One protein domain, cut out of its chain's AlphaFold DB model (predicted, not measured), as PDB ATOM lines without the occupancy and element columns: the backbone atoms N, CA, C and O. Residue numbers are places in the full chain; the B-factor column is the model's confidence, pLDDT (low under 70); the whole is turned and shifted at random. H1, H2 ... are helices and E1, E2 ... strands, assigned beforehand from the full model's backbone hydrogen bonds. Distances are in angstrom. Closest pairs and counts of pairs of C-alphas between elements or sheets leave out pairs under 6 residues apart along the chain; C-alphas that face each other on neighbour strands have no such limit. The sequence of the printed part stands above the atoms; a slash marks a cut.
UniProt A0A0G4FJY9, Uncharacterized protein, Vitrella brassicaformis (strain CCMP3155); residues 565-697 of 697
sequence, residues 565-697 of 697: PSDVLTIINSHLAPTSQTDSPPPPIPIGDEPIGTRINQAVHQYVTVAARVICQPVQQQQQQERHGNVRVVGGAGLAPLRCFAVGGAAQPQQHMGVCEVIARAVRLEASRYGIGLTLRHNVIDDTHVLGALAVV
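What this domain is: This is residues 565 to 697 of the 697 residues of an uncharacterized protein of Vitrella brassicaformis (strain CCMP3155) (UniProt A0A0G4FJY9). Two long helices, H2 and H5, run opposite ways side by side but slid along each other, overlapping only in part, and form an elongated spine. H1 and H3 gather at one end of this spine, near the end of H2; H4 packs on residues 611 to 615 of H2, while the small hairpin E1 and E2 sits beside the beginning of H5, and H6 packs on residues 662 to 669 of H5. The 133 printed residues hold six named helices and two named strands, in the order H1 H2 H3 H4 E1 E2 H5 H6, with E1 and E2 an antiparallel sheet; the class is mostly helix. The whole is only just loose, close to compact, with a radius of gyration of the C-alphas of 17.2 A and spans of 58 by 32 by 30 A.

Where its parts are: Find C-alpha 566 at (5.544, 44.571, 14.025); from there H1 runs to residue 576, 15.2 A. H2, residues 596 to 615, begins at C-alpha 596 (-26.648, 18.180, 23.244) and is 28.0 A long. Next come H3, residues 619 to 623, and H4, residues 629 to 634. E1, residues 645 to 647, is 6.9 A long, and E2, residues 655 to 657, 6.4 A. H5, residues 659 to 674, is 23.3 A long. H6, residues 687 to 692, ends at C-alpha 692 (-26.934, 19.626, 10.910).

How they stand to each other: Start at H2 and H5, which touch at a shallow tilt of 2 degrees, opposite ways; their closest C-alphas, of Ile 600 and Ile 663, are 6.1 A apart. Residues 611 to 615 of H2 alone touch H4, opposite ways at a shallow tilt of 31 degrees, closest at the C-alphas of Ile 615 and Gly 629, 4.7 A. H1 is near H2 and touches H3, where the C-alphas of Ser 566 and Val 619 are 6.6 A apart. Residues 662 to 669 of H5 alone touch H6, opposite ways at a steep tilt of 61 degrees, with the C-alphas of Arg 665 and Asp 687 closest at 5.8 A. In the hairpin E1 and E2, look for N 657 and O 645, 2.8 A, and N 647 and O 655, 3.0 A, both within hydrogen-bond range. Residues 645 to 646 of E1 also form a short antiparallel pairing with residues 695 to 696. In H1, H2, H3 and H6 every O i to N i+4 pair is within hydrogen-bond range; in H4 it is 1 of 2 and in H5 11 of 12. H1 and H5 are apart.

The domain as a whole: The two C-alphas farthest apart, of Pro 565 and Gly 675, are 57.7 A apart. The printed part has no cut and ends at Val 697, the chain's last residue. Look along residues 577 to 595 and 675 to 686 for the two long links, H1 to H2 and H5 to H6. Residues 621 to 626, of which 621 to 623 belong to H3, stand free. The mean pLDDT of the printed part is 79.2; 42 residues are under 70, among them residues 573 to 584 and 618 to 632.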
ATOM      1  N   PRO A 565       8.583  45.708  17.626       78.56
ATOM      2  CA  PRO A 565       8.509  45.758  16.171       78.56
ATOM      3  C   PRO A 565       7.415  44.827  15.617       78.56
ATOM      4  O   PRO A 565       7.147  43.751  16.161       78.56
ATOM      5  N   SER A 566       6.735  45.257  14.553       68.94
ATOM      6  CA  SER A 566       5.544  44.571  14.025       68.94
ATOM      7  C   SER A 566       5.842  43.189  13.432       68.94
ATOM      8  O   SER A 566       4.988  42.303  13.463       68.94
ATOM      9  N   ASP A 567       7.058  42.982  12.941       73.44
ATOM     10  CA  ASP A 567       7.630  41.710  12.502       73.44
ATOM     11  C   ASP A 567       7.839  40.742  13.676       73.44
ATOM     12  O   ASP A 567       7.410  39.591  13.602       73.44
ATOM     13  N   VAL A 568       8.379  41.219  14.801       72.31
ATOM     14  CA  VAL A 568       8.536  40.422  16.033       72.31
ATOM     15  C   VAL A 568       7.172  40.002  16.583       72.31
ATOM     16  O   VAL A 568       6.972  38.833  16.914       72.31
ATOM     17  N   LEU A 569       6.202  40.922  16.608       68.69
ATOM     18  CA  LEU A 569       4.818  40.611  16.981       68.69
ATOM     19  C   LEU A 569       4.197  39.560  16.058       68.69
ATOM     20  O   LEU A 569       3.487  38.677  16.528       68.69
ATOM     21  N   THR A 570       4.482  39.630  14.757       68.88
ATOM     22  CA  THR A 570       3.980  38.675  13.760       68.88
ATOM     23  C   THR A 570       4.560  37.278  13.973       68.88
ATOM     24  O   THR A 570       3.807  36.305  13.952       68.88
ATOM     25  N   ILE A 571       5.863  37.171  14.248       74.62
ATOM     26  CA  ILE A 571       6.530  35.894  14.538       74.62
ATOM     27  C   ILE A 571       5.973  35.283  15.825       74.62
ATOM     28  O   ILE A 571       5.520  34.138  15.808       74.62
ATOM     29  N   ILE A 572       5.925  36.054  16.917       70.31
ATOM     30  CA  ILE A 572       5.395  35.584  18.205       70.31
ATOM     31  C   ILE A 572       3.947  35.109  18.038       70.31
ATOM     32  O   ILE A 572       3.608  33.999  18.439       70.31
ATOM     33  N   ASN A 573       3.109  35.897  17.367       67.25
ATOM     34  CA  ASN A 573       1.722  35.533  17.104       67.25
ATOM     35  C   ASN A 573       1.574  34.283  16.225       67.25
ATOM     36  O   ASN A 573       0.667  33.489  16.460       67.25
ATOM     37  N   SER A 574       2.452  34.077  15.237       68.94
ATOM     38  CA  SER A 574       2.417  32.888  14.374       68.94
ATOM     39  C   SER A 574       2.743  31.592  15.124       68.94
ATOM     40  O   SER A 574       2.169  30.554  14.811       68.94
ATOM     41  N   HIS A 575       3.591  31.665  16.156       67.12
ATOM     42  CA  HIS A 575       3.905  30.535  17.035       67.12
ATOM     43  C   HIS A 575       2.832  30.272  18.100       67.12
ATOM     44  O   HIS A 575       2.803  29.194  18.681       67.12
ATOM     45  N   LEU A 576       1.964  31.252  18.366       65.44
ATOM     46  CA  LEU A 576       0.907  31.175  19.378       65.44
ATOM     47  C   LEU A 576      -0.481  30.928  18.796       65.44
ATOM     48  O   LEU A 576      -1.410  30.602  19.535       65.44
ATOM     49  N   ALA A 577      -0.658  31.150  17.494       64.94
ATOM     50  CA  ALA A 577      -1.890  30.810  16.816       64.94
ATOM     51  C   ALA A 577      -2.067  29.288  16.915       64.94
ATOM     52  O   ALA A 577      -1.180  28.560  16.464       64.94
ATOM     53  N   PRO A 578      -3.179  28.791  17.490       63.47
ATOM     54  CA  PRO A 578      -3.405  27.358  17.572       63.47
ATOM     55  C   PRO A 578      -3.345  26.776  16.160       63.47
ATOM     56  O   PRO A 578      -4.150  27.125  15.286       63.47
ATOM     57  N   THR A 579      -2.345  25.928  15.922       62.91
ATOM     58  CA  THR A 579      -2.287  25.131  14.699       62.91
ATOM     59  C   THR A 579      -3.436  24.131  14.739       62.91
ATOM     60  O   THR A 579      -3.937  23.784  15.808       62.91
ATOM     61  N   SER A 580      -3.899  23.669  13.581       58.72
ATOM     62  CA  SER A 580      -5.092  22.818  13.450       58.72
ATOM     63  C   SER A 580      -5.047  21.483  14.217       58.72
ATOM     64  O   SER A 580      -6.024  20.743  14.147       58.72
ATOM     65  N   GLN A 581      -3.956  21.149  14.920       53.06
ATOM     66  CA  GLN A 581      -3.784  19.860  15.602       53.06
ATOM     67  C   GLN A 581      -3.182  19.898  17.019       53.06
ATOM     68  O   GLN A 581      -3.350  18.920  17.741       53.06
ATOM     69  N   THR A 582      -2.543  20.975  17.471       49.41
ATOM     70  CA  THR A 582      -1.866  21.042  18.786       49.41
ATOM     71  C   THR A 582      -1.877  22.516  19.210       49.41
ATOM     72  O   THR A 582      -1.423  23.365  18.450       49.41
ATOM     73  N   ASP A 583      -2.550  22.945  20.279       61.34
ATOM     74  CA  ASP A 583      -2.319  22.552  21.666       61.34
ATOM     75  C   ASP A 583      -3.606  22.676  22.503       61.34
ATOM     76  O   ASP A 583      -4.242  23.724  22.524       61.34
ATOM     77  N   SER A 584      -3.967  21.603  23.215       66.81
ATOM     78  CA  SER A 584      -5.003  21.543  24.267       66.81
ATOM     79  C   SER A 584      -6.376  22.157  23.909       66.81
ATOM     80  O   SER A 584      -6.610  23.336  24.184       66.81
ATOM     81  N   PRO A 585      -7.337  21.377  23.356       79.06
ATOM     82  CA  PRO A 585      -8.711  21.859  23.183       79.06
ATOM     83  C   PRO A 585      -9.280  22.395  24.512       79.06
ATOM     84  O   PRO A 585      -8.872  21.917  25.576       79.06
ATOM     85  N   PRO A 586     -10.230  23.359  24.480       84.88
ATOM     86  CA  PRO A 586     -10.922  23.782  25.690       84.88
ATOM     87  C   PRO A 586     -11.449  22.549  26.434       84.88
ATOM     88  O   PRO A 586     -11.948  21.623  25.780       84.88
ATOM     89  N   PRO A 587     -11.335  22.513  27.774       87.94
ATOM     90  CA  PRO A 587     -11.847  21.392  28.541       87.94
ATOM     91  C   PRO A 587     -13.340  21.224  28.224       87.94
ATOM     92  O   PRO A 587     -14.063  22.227  28.188       87.94
ATOM     93  N   PRO A 588     -13.807  19.992  27.959       93.94
ATOM     94  CA  PRO A 588     -15.198  19.770  27.611       93.94
ATOM     95  C   PRO A 588     -16.093  20.182  28.780       93.94
ATOM     96  O   PRO A 588     -15.817  19.874  29.941       93.94
ATOM     97  N   ILE A 589     -17.185  20.867  28.460       95.69
ATOM     98  CA  ILE A 589     -18.254  21.166  29.403       95.69
ATOM     99  C   ILE A 589     -18.893  19.823  29.779       95.69
ATOM    100  O   ILE A 589     -19.288  19.076  28.872       95.69
ATOM    101  N   PRO A 590     -18.998  19.497  31.077       95.69
ATOM    102  CA  PRO A 590     -19.507  18.214  31.549       95.69
ATOM    103  C   PRO A 590     -21.033  18.160  31.396       95.69
ATOM    104  O   PRO A 590     -21.779  18.329  32.352       95.69
ATOM    105  N   ILE A 591     -21.509  17.946  30.171       96.88
ATOM    106  CA  ILE A 591     -22.921  17.723  29.854       96.88
ATOM    107  C   ILE A 591     -23.103  16.217  29.678       96.88
ATOM    108  O   ILE A 591     -22.526  15.635  28.763       96.88
ATOM    109  N   GLY A 592     -23.874  15.581  30.564       95.00
ATOM    110  CA  GLY A 592     -24.041  14.124  30.560       95.00
ATOM    111  C   GLY A 592     -24.949  13.585  29.451       95.00
ATOM    112  O   GLY A 592     -24.891  12.398  29.143       95.00
ATOM    113  N   ASP A 593     -25.811  14.429  28.879       96.44
ATOM    114  CA  ASP A 593     -26.825  14.024  27.904       96.44
ATOM    115  C   ASP A 593     -26.384  14.257  26.452       96.44
ATOM    116  O   ASP A 593     -25.798  15.285  26.105       96.44
ATOM    117  N   GLU A 594     -26.750  13.319  25.576       94.31
ATOM    118  CA  GLU A 594     -26.477  13.377  24.138       94.31
ATOM    119  C   GLU A 594     -27.770  13.475  23.299       94.31
ATOM    120  O   GLU A 594     -28.820  12.924  23.668       94.31
ATOM    121  N   PRO A 595     -27.741  14.183  22.149       94.75
ATOM    122  CA  PRO A 595     -26.572  14.735  21.452       94.75
ATOM    123  C   PRO A 595     -26.197  16.179  21.860       94.75
ATOM    124  O   PRO A 595     -25.359  16.805  21.206       94.75
ATOM    125  N   ILE A 596     -26.870  16.775  22.857       95.81
ATOM    126  CA  ILE A 596     -26.648  18.180  23.244       95.81
ATOM    127  C   ILE A 596     -25.208  18.425  23.718       95.81
ATOM    128  O   ILE A 596     -24.604  19.415  23.298       95.81
ATOM    129  N   GLY A 597     -24.647  17.518  24.525       95.38
ATOM    130  CA  GLY A 597     -23.286  17.628  25.040       95.38
ATOM    131  C   GLY A 597     -22.249  17.710  23.926       95.38
ATOM    132  O   GLY A 597     -21.458  18.658  23.891       95.38
ATOM    133  N   THR A 598     -22.304  16.789  22.963       94.75
ATOM    134  CA  THR A 598     -21.408  16.792  21.799       94.75
ATOM    135  C   THR A 598     -21.549  18.073  20.973       94.75
ATOM    136  O   THR A 598     -20.548  18.716  20.654       94.75
ATOM    137  N   ARG A 599     -22.782  18.502  20.665       95.25
ATOM    138  CA  ARG A 599     -23.030  19.694  19.830       95.25
ATOM    139  C   ARG A 599     -22.483  20.974  20.451       95.25
ATOM    140  O   ARG A 599     -21.847  21.771  19.761       95.25
ATOM    141  N   ILE A 600     -22.725  21.181  21.745       95.44
ATOM    142  CA  ILE A 600     -22.271  22.389  22.443       95.44
ATOM    143  C   ILE A 600     -20.749  22.397  22.559       95.44
ATOM    144  O   ILE A 600     -20.129  23.413  22.250       95.44
ATOM    145  N   ASN A 601     -20.139  21.271  22.935       95.50
ATOM    146  CA  ASN A 601     -18.685  21.173  23.034       95.50
ATOM    147  C   ASN A 601     -17.995  21.387  21.681       95.50
ATOM    148  O   ASN A 601     -17.003  22.112  21.614       95.50
ATOM    149  N   GLN A 602     -18.548  20.845  20.593       93.75
ATOM    150  CA  GLN A 602     -18.041  21.085  19.243       93.75
ATOM    151  C   GLN A 602     -18.138  22.566  18.851       93.75
ATOM    152  O   GLN A 602     -17.156  23.136  18.372       93.75
ATOM    153  N   ALA A 603     -19.283  23.212  19.096       93.94
ATOM    154  CA  ALA A 603     -19.467  24.632  18.805       93.94
ATOM    155  C   ALA A 603     -18.504  25.515  19.618       93.94
ATOM    156  O   ALA A 603     -17.868  26.415  19.071       93.94
ATOM    157  N   VAL A 604     -18.340  25.240  20.915       93.94
ATOM    158  CA  VAL A 604     -17.395  25.955  21.787       93.94
ATOM    159  C   VAL A 604     -15.957  25.763  21.308       93.94
ATOM    160  O   VAL A 604     -15.225  26.743  21.178       93.94
ATOM    161  N   HIS A 605     -15.560  24.533  20.983       91.81
ATOM    162  CA  HIS A 605     -14.229  24.222  20.466       91.81
ATOM    163  C   HIS A 605     -13.921  24.972  19.161       91.81
ATOM    164  O   HIS A 605     -12.879  25.623  19.042       91.81
ATOM    165  N   GLN A 606     -14.847  24.937  18.200       91.31
ATOM    166  CA  GLN A 606     -14.713  25.642  16.925       91.31
ATOM    167  C   GLN A 606     -14.634  27.158  17.130       91.31
ATOM    168  O   GLN A 606     -13.744  27.807  16.579       91.31
ATOM    169  N   TYR A 607     -15.499  27.717  17.982       92.38
ATOM    170  CA  TYR A 607     -15.477  29.144  18.297       92.38
ATOM    171  C   TYR A 607     -14.154  29.572  18.937       92.38
ATOM    172  O   TYR A 607     -13.561  30.552  18.496       92.38
ATOM    173  N   VAL A 608     -13.665  28.840  19.945       90.31
ATOM    174  CA  VAL A 608     -12.385  29.134  20.612       90.31
ATOM    175  C   VAL A 608     -11.233  29.090  19.612       90.31
ATOM    176  O   VAL A 608     -10.403  29.997  19.608       90.31
ATOM    177  N   THR A 609     -11.217  28.103  18.717       87.31
ATOM    178  CA  THR A 609     -10.177  27.960  17.687       87.31
ATOM    179  C   THR A 609     -10.155  29.159  16.735       87.31
ATOM    180  O   THR A 609      -9.101  29.756  16.506       87.31
ATOM    181  N   VAL A 610     -11.318  29.563  16.209       88.19
ATOM    182  CA  VAL A 610     -11.416  30.719  15.304       88.19
ATOM    183  C   VAL A 610     -11.124  32.023  16.044       88.19
ATOM    184  O   VAL A 610     -10.361  32.852  15.551       88.19
ATOM    185  N   ALA A 611     -11.672  32.205  17.245       88.50
ATOM    186  CA  ALA A 611     -11.458  33.403  18.048       88.50
ATOM    187  C   ALA A 611      -9.983  33.583  18.426       88.50
ATOM    188  O   ALA A 611      -9.461  34.689  18.297       88.50
ATOM    189  N   ALA A 612      -9.293  32.515  18.831       85.62
ATOM    190  CA  ALA A 612      -7.862  32.550  19.116       85.62
ATOM    191  C   ALA A 612      -7.054  32.938  17.869       85.62
ATOM    192  O   ALA A 612      -6.191  33.811  17.949       85.62
ATOM    193  N   ARG A 613      -7.390  32.380  16.696       83.88
ATOM    194  CA  ARG A 613      -6.769  32.771  15.421       83.88
ATOM    195  C   ARG A 613      -6.974  34.258  15.119       83.88
ATOM    196  O   ARG A 613      -6.017  34.928  14.754       83.88
ATOM    197  N   VAL A 614      -8.192  34.780  15.288       85.19
ATOM    198  CA  VAL A 614      -8.516  36.204  15.059       85.19
ATOM    199  C   VAL A 614      -7.787  37.117  16.051       85.19
ATOM    200  O   VAL A 614      -7.291  38.173  15.661       85.19
ATOM    201  N   ILE A 615      -7.680  36.716  17.321       82.12
ATOM    202  CA  ILE A 615      -6.947  37.460  18.357       82.12
ATOM    203  C   ILE A 615      -5.457  37.540  18.014       82.12
ATOM    204  O   ILE A 615      -4.867  38.612  18.132       82.12
ATOM    205  N   CYS A 616      -4.874  36.434  17.551       77.06
ATOM    206  CA  CYS A 616      -3.458  36.334  17.209       77.06
ATOM    207  C   CYS A 616      -3.138  36.777  15.767       77.06
ATOM    208  O   CYS A 616      -2.006  36.618  15.329       77.06
ATOM    209  N   GLN A 617      -4.076  37.321  14.982       78.81
ATOM    210  CA  GLN A 617      -3.749  37.762  13.618       78.81
ATOM    211  C   GLN A 617      -2.733  38.929  13.625       78.81
ATOM    212  O   GLN A 617      -2.882  39.864  14.416       78.81
ATOM    213  N   PRO A 618      -1.703  38.904  12.756       65.75
ATOM    214  CA  PRO A 618      -0.644  39.909  12.747       65.75
ATOM    215  C   PRO A 618      -1.119  41.307  12.328       65.75
ATOM    216  O   PRO A 618      -2.002  41.481  11.486       65.75
ATOM    217  N   VAL A 619      -0.471  42.323  12.904       60.28
ATOM    218  CA  VAL A 619      -0.864  43.744  12.838       60.28
ATOM    219  C   VAL A 619      -0.866  44.305  11.408       60.28
ATOM    220  O   VAL A 619      -1.673  45.179  11.104       60.28
ATOM    221  N   GLN A 620      -0.032  43.787  10.500       60.94
ATOM    222  CA  GLN A 620       0.036  44.277   9.113       60.94
ATOM    223  C   GLN A 620      -1.264  44.020   8.327       60.94
ATOM    224  O   GLN A 620      -1.707  44.887   7.579       60.94
ATOM    225  N   GLN A 621      -1.936  42.884   8.561       57.88
ATOM    226  CA  GLN A 621      -3.267  42.620   7.992       57.88
ATOM    227  C   GLN A 621      -4.367  43.436   8.691       57.88
ATOM    228  O   GLN A 621      -5.388  43.752   8.084       57.88
ATOM    229  N   GLN A 622      -4.155  43.820   9.954       56.62
ATOM    230  CA  GLN A 622      -5.099  44.641  10.718       56.62
ATOM    231  C   GLN A 622      -5.020  46.135  10.359       56.62
ATOM    232  O   GLN A 622      -6.041  46.816  10.420       56.62
ATOM    233  N   GLN A 623      -3.853  46.644   9.939       55.66
ATOM    234  CA  GLN A 623      -3.665  48.048   9.543       55.66
ATOM    235  C   GLN A 623      -4.356  48.402   8.216       55.66
ATOM    236  O   GLN A 623      -4.875  49.505   8.095       55.66
ATOM    237  N   GLN A 624      -4.455  47.472   7.257       59.34
ATOM    238  CA  GLN A 624      -5.266  47.678   6.042       59.34
ATOM    239  C   GLN A 624      -6.782  47.605   6.299       59.34
ATOM    240  O   GLN A 624      -7.571  48.001   5.446       59.34
ATOM    241  N   GLN A 625      -7.202  47.109   7.466       54.94
ATOM    242  CA  GLN A 625      -8.606  46.948   7.842       54.94
ATOM    243  C   GLN A 625      -8.972  47.684   9.142       54.94
ATOM    244  O   GLN A 625      -9.882  47.220   9.806       54.94
ATOM    245  N   GLU A 626      -8.306  48.781   9.539       51.81
ATOM    246  CA  GLU A 626      -8.671  49.688  10.665       51.81
ATOM    247  C   GLU A 626      -9.274  49.046  11.948       51.81
ATOM    248  O   GLU A 626     -10.066  49.674  12.652       51.81
ATOM    249  N   ARG A 627      -9.012  47.771  12.278       53.75
ATOM    250  CA  ARG A 627      -9.846  47.053  13.265       53.75
ATOM    251  C   ARG A 627      -9.045  46.089  14.130       53.75
ATOM    252  O   ARG A 627      -8.378  45.178  13.652       53.75
ATOM    253  N   HIS A 628      -9.181  46.304  15.436       59.22
ATOM    254  CA  HIS A 628      -8.475  45.638  16.526       59.22
ATOM    255  C   HIS A 628      -8.917  44.171  16.725       59.22
ATOM    256  O   HIS A 628     -10.111  43.891  16.863       59.22
ATOM    257  N   GLY A 629      -7.959  43.237  16.805       66.25
ATOM    258  CA  GLY A 629      -8.191  41.781  16.872       66.25
ATOM    259  C   GLY A 629      -9.212  41.313  17.924       66.25
ATOM    260  O   GLY A 629     -10.190  40.652  17.584       66.25
ATOM    261  N   ASN A 630      -9.069  41.708  19.196       69.00
ATOM    262  CA  ASN A 630      -9.999  41.293  20.265       69.00
ATOM    263  C   ASN A 630     -11.383  41.976  20.173       69.00
ATOM    264  O   ASN A 630     -12.392  41.415  20.601       69.00
ATOM    265  N   VAL A 631     -11.453  43.166  19.567       68.81
ATOM    266  CA  VAL A 631     -12.706  43.922  19.392       68.81
ATOM    267  C   VAL A 631     -13.642  43.213  18.410       68.81
ATOM    268  O   VAL A 631     -14.856  43.236  18.600       68.81
ATOM    269  N   ARG A 632     -13.099  42.503  17.410       69.81
ATOM    270  CA  ARG A 632     -13.896  41.653  16.506       69.81
ATOM    271  C   ARG A 632     -14.488  40.421  17.192       69.81
ATOM    272  O   ARG A 632     -15.557  39.971  16.798       69.81
ATOM    273  N   VAL A 633     -13.817  39.877  18.208       74.50
ATOM    274  CA  VAL A 633     -14.314  38.697  18.933       74.50
ATOM    275  C   VAL A 633     -15.483  39.063  19.844       74.50
ATOM    276  O   VAL A 633     -16.490  38.362  19.854       74.50
ATOM    277  N   VAL A 634     -15.370  40.166  20.586       71.50
ATOM    278  CA  VAL A 634     -16.376  40.571  21.586       71.50
ATOM    279  C   VAL A 634     -17.512  41.406  20.977       71.50
ATOM    280  O   VAL A 634     -18.626  41.383  21.495       71.50
ATOM    281  N   GLY A 635     -17.263  42.092  19.858       69.44
ATOM    282  CA  GLY A 635     -18.153  43.116  19.314       69.44
ATOM    283  C   GLY A 635     -17.873  44.467  19.977       69.44
ATOM    284  O   GLY A 635     -18.094  44.650  21.173       69.44
ATOM    285  N   GLY A 636     -17.320  45.406  19.211       70.50
ATOM    286  CA  GLY A 636     -17.085  46.791  19.637       70.50
ATOM    287  C   GLY A 636     -18.211  47.734  19.223       70.50
ATOM    288  O   GLY A 636     -19.170  47.325  18.571       70.50
ATOM    289  N   ALA A 637     -18.072  49.023  19.541       71.38
ATOM    290  CA  ALA A 637     -18.990  50.056  19.062       71.38
ATOM    291  C   ALA A 637     -19.104  50.001  17.524       71.38
ATOM    292  O   ALA A 637     -18.125  50.211  16.811       71.38
ATOM    293  N   GLY A 638     -20.294  49.658  17.020       73.00
ATOM    294  CA  GLY A 638     -20.563  49.523  15.584       73.00
ATOM    295  C   GLY A 638     -20.071  48.223  14.927       73.00
ATOM    296  O   GLY A 638     -20.186  48.092  13.710       73.00
ATOM    297  N   LEU A 639     -19.548  47.253  15.688       74.06
ATOM    298  CA  LEU A 639     -19.079  45.966  15.165       74.06
ATOM    299  C   LEU A 639     -19.871  44.805  15.760       74.06
ATOM    300  O   LEU A 639     -19.944  44.638  16.975       74.06
ATOM    301  N   ALA A 640     -20.419  43.962  14.884       77.31
ATOM    302  CA  ALA A 640     -21.034  42.715  15.310       77.31
ATOM    303  C   ALA A 640     -19.978  41.781  15.942       77.31
ATOM    304  O   ALA A 640     -18.834  41.758  15.473       77.31
ATOM    305  N   PRO A 641     -20.346  41.005  16.978       83.06
ATOM    306  CA  PRO A 641     -19.475  39.973  17.537       83.06
ATOM    307  C   PRO A 641     -19.158  38.896  16.493       83.06
ATOM    308  O   PRO A 641     -19.861  38.773  15.488       83.06
ATOM    309  N   LEU A 642     -18.119  38.094  16.742       85.31
ATOM    310  CA  LEU A 642     -17.665  37.050  15.822       85.31
ATOM    311  C   LEU A 642     -18.798  36.072  15.462       85.31
ATOM    312  O   LEU A 642     -19.382  35.416  16.328       85.31
ATOM    313  N   ARG A 643     -19.066  35.943  14.157       87.69
ATOM    314  CA  ARG A 643     -20.037  35.003  13.576       87.69
ATOM    315  C   ARG A 643     -19.334  33.997  12.668       87.69
ATOM    316  O   ARG A 643     -19.397  34.095  11.447       87.69
ATOM    317  N   CYS A 644     -18.610  33.068  13.285       85.81
ATOM    318  CA  CYS A 644     -17.772  32.086  12.589       85.81
ATOM    319  C   CYS A 644     -18.529  30.845  12.097       85.81
ATOM    320  O   CYS A 644     -17.904  29.920  11.591       85.81
ATOM    321  N   PHE A 645     -19.849  30.790  12.268       87.06
ATOM    322  CA  PHE A 645     -20.670  29.682  11.788       87.06
ATOM    323  C   PHE A 645     -21.503  30.150  10.605       87.06
ATOM    324  O   PHE A 645     -22.147  31.191  10.711       87.06
ATOM    325  N   ALA A 646     -21.530  29.396   9.510       86.00
ATOM    326  CA  ALA A 646     -22.455  29.619   8.405       86.00
ATOM    327  C   ALA A 646     -23.417  28.445   8.242       86.00
ATOM    328  O   ALA A 646     -23.067  27.287   8.481       86.00
ATOM    329  N   VAL A 647     -24.635  28.781   7.826       81.56
ATOM    330  CA  VAL A 647     -25.702  27.840   7.484       81.56
ATOM    331  C   VAL A 647     -26.215  28.198   6.097       81.56
ATOM    332  O   VAL A 647     -26.518  29.362   5.825       81.56
ATOM    333  N   GLY A 648     -26.290  27.193   5.227       71.75
ATOM    334  CA  GLY A 648     -26.715  27.328   3.834       71.75
ATOM    335  C   GLY A 648     -25.754  26.626   2.873       71.75
ATOM    336  O   GLY A 648     -24.537  26.689   3.033       71.75
ATOM    337  N   GLY A 649     -26.305  25.933   1.874       65.00
ATOM    338  CA  GLY A 649     -25.532  25.390   0.750       65.00
ATOM    339  C   GLY A 649     -25.264  26.453  -0.321       65.00
ATOM    340  O   GLY A 649     -25.772  27.567  -0.229       65.00
ATOM    341  N   ALA A 650     -24.541  26.097  -1.388       60.81
ATOM    342  CA  ALA A 650     -24.198  27.009  -2.494       60.81
ATOM    343  C   ALA A 650     -25.401  27.743  -3.137       60.81
ATOM    344  O   ALA A 650     -25.210  28.743  -3.822       60.81
ATOM    345  N   ALA A 651     -26.628  27.255  -2.921       63.88
ATOM    346  CA  ALA A 651     -27.866  27.781  -3.492       63.88
ATOM    347  C   ALA A 651     -28.672  28.728  -2.570       63.88
ATOM    348  O   ALA A 651     -29.675  29.277  -3.021       63.88
ATOM    349  N   GLN A 652     -28.291  28.921  -1.299       65.56
ATOM    350  CA  GLN A 652     -28.996  29.816  -0.364       65.56
ATOM    351  C   GLN A 652     -28.045  30.872   0.220       65.56
ATOM    352  O   GLN A 652     -26.859  30.585   0.395       65.56
ATOM    353  N   PRO A 653     -28.532  32.091   0.530       69.19
ATOM    354  CA  PRO A 653     -27.706  33.109   1.167       69.19
ATOM    355  C   PRO A 653     -27.154  32.574   2.493       69.19
ATOM    356  O   PRO A 653     -27.920  32.154   3.360       69.19
ATOM    357  N   GLN A 654     -25.826  32.576   2.631       77.69
ATOM    358  CA  GLN A 654     -25.144  32.094   3.830       77.69
ATOM    359  C   GLN A 654     -25.562  32.942   5.032       77.69
ATOM    360  O   GLN A 654     -25.227  34.124   5.136       77.69
ATOM    361  N   GLN A 655     -26.301  32.333   5.955       85.25
ATOM    362  CA  GLN A 655     -26.624  32.971   7.218       85.25
ATOM    363  C   GLN A 655     -25.466  32.748   8.190       85.25
ATOM    364  O   GLN A 655     -25.185  31.617   8.583       85.25
ATOM    365  N   HIS A 656     -24.815  33.837   8.601       87.62
ATOM    366  CA  HIS A 656     -23.765  33.795   9.615       87.62
ATOM    367  C   HIS A 656     -24.351  33.870  11.027       87.62
ATOM    368  O   HIS A 656     -25.098  34.801  11.351       87.62
ATOM    369  N   MET A 657     -23.947  32.936  11.883       90.00
ATOM    370  CA  MET A 657     -24.390  32.795  13.266       90.00
ATOM    371  C   MET A 657     -23.214  32.908  14.239       90.00
ATOM    372  O   MET A 657     -22.075  32.548  13.938       90.00
ATOM    373  N   GLY A 658     -23.505  33.427  15.431       91.19
ATOM    374  CA  GLY A 658     -22.573  33.437  16.559       91.19
ATOM    375  C   GLY A 658     -22.717  32.188  17.432       91.19
ATOM    376  O   GLY A 658     -23.732  31.493  17.381       91.19
ATOM    377  N   VAL A 659     -21.734  31.938  18.299       93.25
ATOM    378  CA  VAL A 659     -21.744  30.774  19.208       93.25
ATOM    379  C   VAL A 659     -22.960  30.753  20.141       93.25
ATOM    380  O   VAL A 659     -23.551  29.698  20.352       93.25
ATOM    381  N   CYS A 660     -23.407  31.912  20.635       92.50
ATOM    382  CA  CYS A 660     -24.596  32.002  21.487       92.50
ATOM    383  C   CYS A 660     -25.875  31.581  20.751       92.50
ATOM    384  O   CYS A 660     -26.751  30.970  21.356       92.50
ATOM    385  N   GLU A 661     -25.980  31.874  19.449       91.69
ATOM    386  CA  GLU A 661     -27.126  31.449  18.639       91.69
ATOM    387  C   GLU A 661     -27.119  29.928  18.445       91.69
ATOM    388  O   GLU A 661     -28.153  29.284  18.616       91.69
ATOM    389  N   VAL A 662     -25.947  29.340  18.172       93.00
ATOM    390  CA  VAL A 662     -25.776  27.882  18.065       93.00
ATOM    391  C   VAL A 662     -26.155  27.184  19.376       93.00
ATOM    392  O   VAL A 662     -26.924  26.223  19.359       93.00
ATOM    393  N   ILE A 663     -25.685  27.698  20.519       94.25
ATOM    394  CA  ILE A 663     -26.027  27.165  21.847       94.25
ATOM    395  C   ILE A 663     -27.534  27.276  22.102       94.25
ATOM    396  O   ILE A 663     -28.156  26.294  22.499       94.25
ATOM    397  N   ALA A 664     -28.145  28.434  21.830       92.81
ATOM    398  CA  ALA A 664     -29.581  28.632  22.025       92.81
ATOM    399  C   ALA A 664     -30.422  27.663  21.174       92.81
ATOM    400  O   ALA A 664     -31.419  27.132  21.659       92.81
ATOM    401  N   ARG A 665     -30.009  27.391  19.928       93.19
ATOM    402  CA  ARG A 665     -30.640  26.387  19.052       93.19
ATOM    403  C   ARG A 665     -30.490  24.969  19.601       93.19
ATOM    404  O   ARG A 665     -31.468  24.228  19.639       93.19
ATOM    405  N   ALA A 666     -29.296  24.598  20.067       94.50
ATOM    406  CA  ALA A 666     -29.051  23.281  20.657       94.50
ATOM    407  C   ALA A 666     -29.900  23.055  21.920       94.50
ATOM    408  O   ALA A 666     -30.516  21.999  22.065       94.50
ATOM    409  N   VAL A 667     -29.997  24.071  22.782       94.88
ATOM    410  CA  VAL A 667     -30.854  24.067  23.975       94.88
ATOM    411  C   VAL A 667     -32.334  23.935  23.605       94.88
ATOM    412  O   VAL A 667     -33.034  23.125  24.211       94.88
ATOM    413  N   ARG A 668     -32.819  24.665  22.588       93.06
ATOM    414  CA  ARG A 668     -34.204  24.535  22.093       93.06
ATOM    415  C   ARG A 668     -34.533  23.151  21.583       93.06
ATOM    416  O   ARG A 668     -35.573  22.592  21.945       93.06
ATOM    417  N   LEU A 669     -33.637  22.592  20.786       93.19
ATOM    418  CA  LEU A 669     -33.816  21.253  20.267       93.19
ATOM    419  C   LEU A 669     -33.865  20.228  21.409       93.19
ATOM    420  O   LEU A 669     -34.749  19.380  21.412       93.19
ATOM    421  N   GLU A 670     -33.012  20.348  22.426       94.75
ATOM    422  CA  GLU A 670     -33.037  19.428  23.570       94.75
ATOM    423  C   GLU A 670     -34.279  19.601  24.450       94.75
ATOM    424  O   GLU A 670     -34.931  18.621  24.805       94.75
ATOM    425  N   ALA A 671     -34.676  20.837  24.749       93.62
ATOM    426  CA  ALA A 671     -35.871  21.107  25.540       93.62
ATOM    427  C   ALA A 671     -37.140  20.549  24.882       93.62
ATOM    428  O   ALA A 671     -37.989  19.973  25.565       93.62
ATOM    429  N   SER A 672     -37.244  20.646  23.551       92.06
ATOM    430  CA  SER A 672     -38.383  20.092  22.814       92.06
ATOM    431  C   SER A 672     -38.478  18.563  22.922       92.06
ATOM    432  O   SER A 672     -39.587  18.047  23.050       92.06
ATOM    433  N   ARG A 673     -37.349  17.834  23.012       91.69
ATOM    434  CA  ARG A 673     -37.330  16.367  23.228       91.69
ATOM    435  C   ARG A 673     -37.979  15.941  24.548       91.69
ATOM    436  O   ARG A 673     -38.511  14.833  24.643       91.69
ATOM    437  N   TYR A 674     -37.949  16.809  25.558       91.81
ATOM    438  CA  TYR A 674     -38.533  16.549  26.877       91.81
ATOM    439  C   TYR A 674     -39.837  17.312  27.139       91.81
ATOM    440  O   TYR A 674     -40.415  17.161  28.216       91.81
ATOM    441  N   GLY A 675     -40.324  18.102  26.174       92.31
ATOM    442  CA  GLY A 675     -41.516  18.938  26.342       92.31
ATOM    443  C   GLY A 675     -41.317  20.091  27.333       92.31
ATOM    444  O   GLY A 675     -42.257  20.481  28.020       92.31
ATOM    445  N   ILE A 676     -40.093  20.612  27.446       93.25
ATOM    446  CA  ILE A 676     -39.753  21.728  28.334       93.25
ATOM    447  C   ILE A 676     -40.004  23.050  27.603       93.25
ATOM    448  O   ILE A 676     -39.461  23.296  26.526       93.25
ATOM    449  N   GLY A 677     -40.810  23.925  28.206       88.12
ATOM    450  CA  GLY A 677     -40.994  25.292  27.724       88.12
ATOM    451  C   GLY A 677     -39.755  26.141  28.006       88.12
ATOM    452  O   GLY A 677     -39.314  26.228  29.149       88.12
ATOM    453  N   LEU A 678     -39.203  26.780  26.974       81.56
ATOM    454  CA  LEU A 678     -38.049  27.670  27.109       81.56
ATOM    455  C   LEU A 678     -38.459  29.139  27.109       81.56
ATOM    456  O   LEU A 678     -39.402  29.546  26.428       81.56
ATOM    457  N   THR A 679     -37.695  29.950  27.835       79.00
ATOM    458  CA  THR A 679     -37.851  31.411  27.866       79.00
ATOM    459  C   THR A 679     -37.160  32.091  26.678       79.00
ATOM    460  O   THR A 679     -37.565  33.177  26.261       79.00
ATOM    461  N   LEU A 680     -36.161  31.435  26.077       68.25
ATOM    462  CA  LEU A 680     -35.400  31.927  24.926       68.25
ATOM    463  C   LEU A 680     -36.221  31.849  23.625       68.25
ATOM    464  O   LEU A 680     -36.135  30.879  22.867       68.25
ATOM    465  N   ARG A 681     -37.005  32.891  23.330       65.44
ATOM    466  CA  ARG A 681     -37.732  33.026  22.055       65.44
ATOM    467  C   ARG A 681     -36.776  33.453  20.937       65.44
ATOM    468  O   ARG A 681     -36.165  34.510  21.033       65.44
ATOM    469  N   HIS A 682     -36.634  32.646  19.890       63.56
ATOM    470  CA  HIS A 682     -36.042  33.043  18.602       63.56
ATOM    471  C   HIS A 682     -36.951  32.540  17.475       63.56
ATOM    472  O   HIS A 682     -37.722  31.602  17.678       63.56
ATOM    473  N   ASN A 683     -36.871  33.173  16.303       67.75
ATOM    474  CA  ASN A 683     -37.728  32.859  15.161       67.75
ATOM    475  C   ASN A 683     -37.617  31.383  14.743       67.75
ATOM    476  O   ASN A 683     -36.525  30.816  14.682       67.75
ATOM    477  N   VAL A 684     -38.782  30.793  14.475       57.53
ATOM    478  CA  VAL A 684     -39.009  29.368  14.218       57.53
ATOM    479  C   VAL A 684     -38.472  28.999  12.835       57.53
ATOM    480  O   VAL A 684     -39.158  29.136  11.828       57.53
ATOM    481  N   ILE A 685     -37.224  28.550  12.785       67.88
ATOM    482  CA  ILE A 685     -36.667  27.773  11.671       67.88
ATOM    483  C   ILE A 685     -36.329  26.396  12.253       67.88
ATOM    484  O   ILE A 685     -36.007  26.317  13.438       67.88
ATOM    485  N   ASP A 686     -36.425  25.327  11.459       84.25
ATOM    486  CA  ASP A 686     -36.090  23.957  11.870       84.25
ATOM    487  C   ASP A 686     -34.664  23.871  12.454       84.25
ATOM    488  O   ASP A 686     -33.668  23.803  11.730       84.25
ATOM    489  N   ASP A 687     -34.572  23.888  13.789       83.88
ATOM    490  CA  ASP A 687     -33.307  23.878  14.527       83.88
ATOM    491  C   ASP A 687     -32.497  22.593  14.253       83.88
ATOM    492  O   ASP A 687     -31.269  22.614  14.347       83.88
ATOM    493  N   THR A 688     -33.146  21.491  13.851       84.56
ATOM    494  CA  THR A 688     -32.464  20.236  13.496       84.56
ATOM    495  C   THR A 688     -31.690  20.389  12.193       84.56
ATOM    496  O   THR A 688     -30.506  20.051  12.136       84.56
ATOM    497  N   HIS A 689     -32.341  20.934  11.162       83.69
ATOM    498  CA  HIS A 689     -31.710  21.200   9.871       83.69
ATOM    499  C   HIS A 689     -30.560  22.205  10.010       83.69
ATOM    500  O   HIS A 689     -29.460  21.967   9.510       83.69
ATOM    501  N   VAL A 690     -30.791  23.289  10.755       81.19
ATOM    502  CA  VAL A 690     -29.799  24.353  10.967       81.19
ATOM    503  C   VAL A 690     -28.540  23.817  11.651       81.19
ATOM    504  O   VAL A 690     -27.439  24.083  11.181       81.19
ATOM    505  N   LEU A 691     -28.682  23.039  12.730       82.94
ATOM    506  CA  LEU A 691     -27.531  22.477  13.444       82.94
ATOM    507  C   LEU A 691     -26.813  21.377  12.645       82.94
ATOM    508  O   LEU A 691     -25.608  21.205  12.810       82.94
ATOM    509  N   GLY A 692     -27.525  20.644  11.784       80.06
ATOM    510  CA  GLY A 692     -26.934  19.626  10.910       80.06
ATOM    511  C   GLY A 692     -26.134  20.195   9.732       80.06
ATOM    512  O   GLY A 692     -25.225  19.532   9.245       80.06
ATOM    513  N   ALA A 693     -26.441  21.420   9.299       81.25
ATOM    514  CA  ALA A 693     -25.801  22.097   8.167       81.25
ATOM    515  C   ALA A 693     -24.725  23.126   8.579       81.25
ATOM    516  O   ALA A 693     -24.323  23.955   7.763       81.25
ATOM    517  N   LEU A 694     -24.278  23.105   9.839       83.31
ATOM    518  CA  LEU A 694     -23.282  24.036  10.371       83.31
ATOM    519  C   LEU A 694     -21.896  23.821   9.743       83.31
ATOM    520  O   LEU A 694     -21.288  22.766   9.912       83.31
ATOM    521  N   ALA A 695     -21.358  24.866   9.114       81.69
ATOM    522  CA  ALA A 695     -19.962  24.939   8.688       81.69
ATOM    523  C   ALA A 695     -19.229  26.078   9.415       81.69
ATOM    524  O   ALA A 695     -19.809  27.134   9.674       81.69
ATOM    525  N   VAL A 696     -17.950  25.871   9.744       81.81
ATOM    526  CA  VAL A 696     -17.076  26.931  10.275       81.81
ATOM    527  C   VAL A 696     -16.496  27.715   9.098       81.81
ATOM    528  O   VAL A 696     -15.961  27.095   8.180       81.81
ATOM    529  N   VAL A 697     -16.613  29.046   9.127       79.25
ATOM    530  CA  VAL A 697     -16.123  29.969   8.080       79.25
ATOM    531  C   VAL A 697     -14.847  30.676   8.498       79.25
ATOM    532  O   VAL A 697     -14.766  31.101   9.676       79.25
TER     533      VAL A 697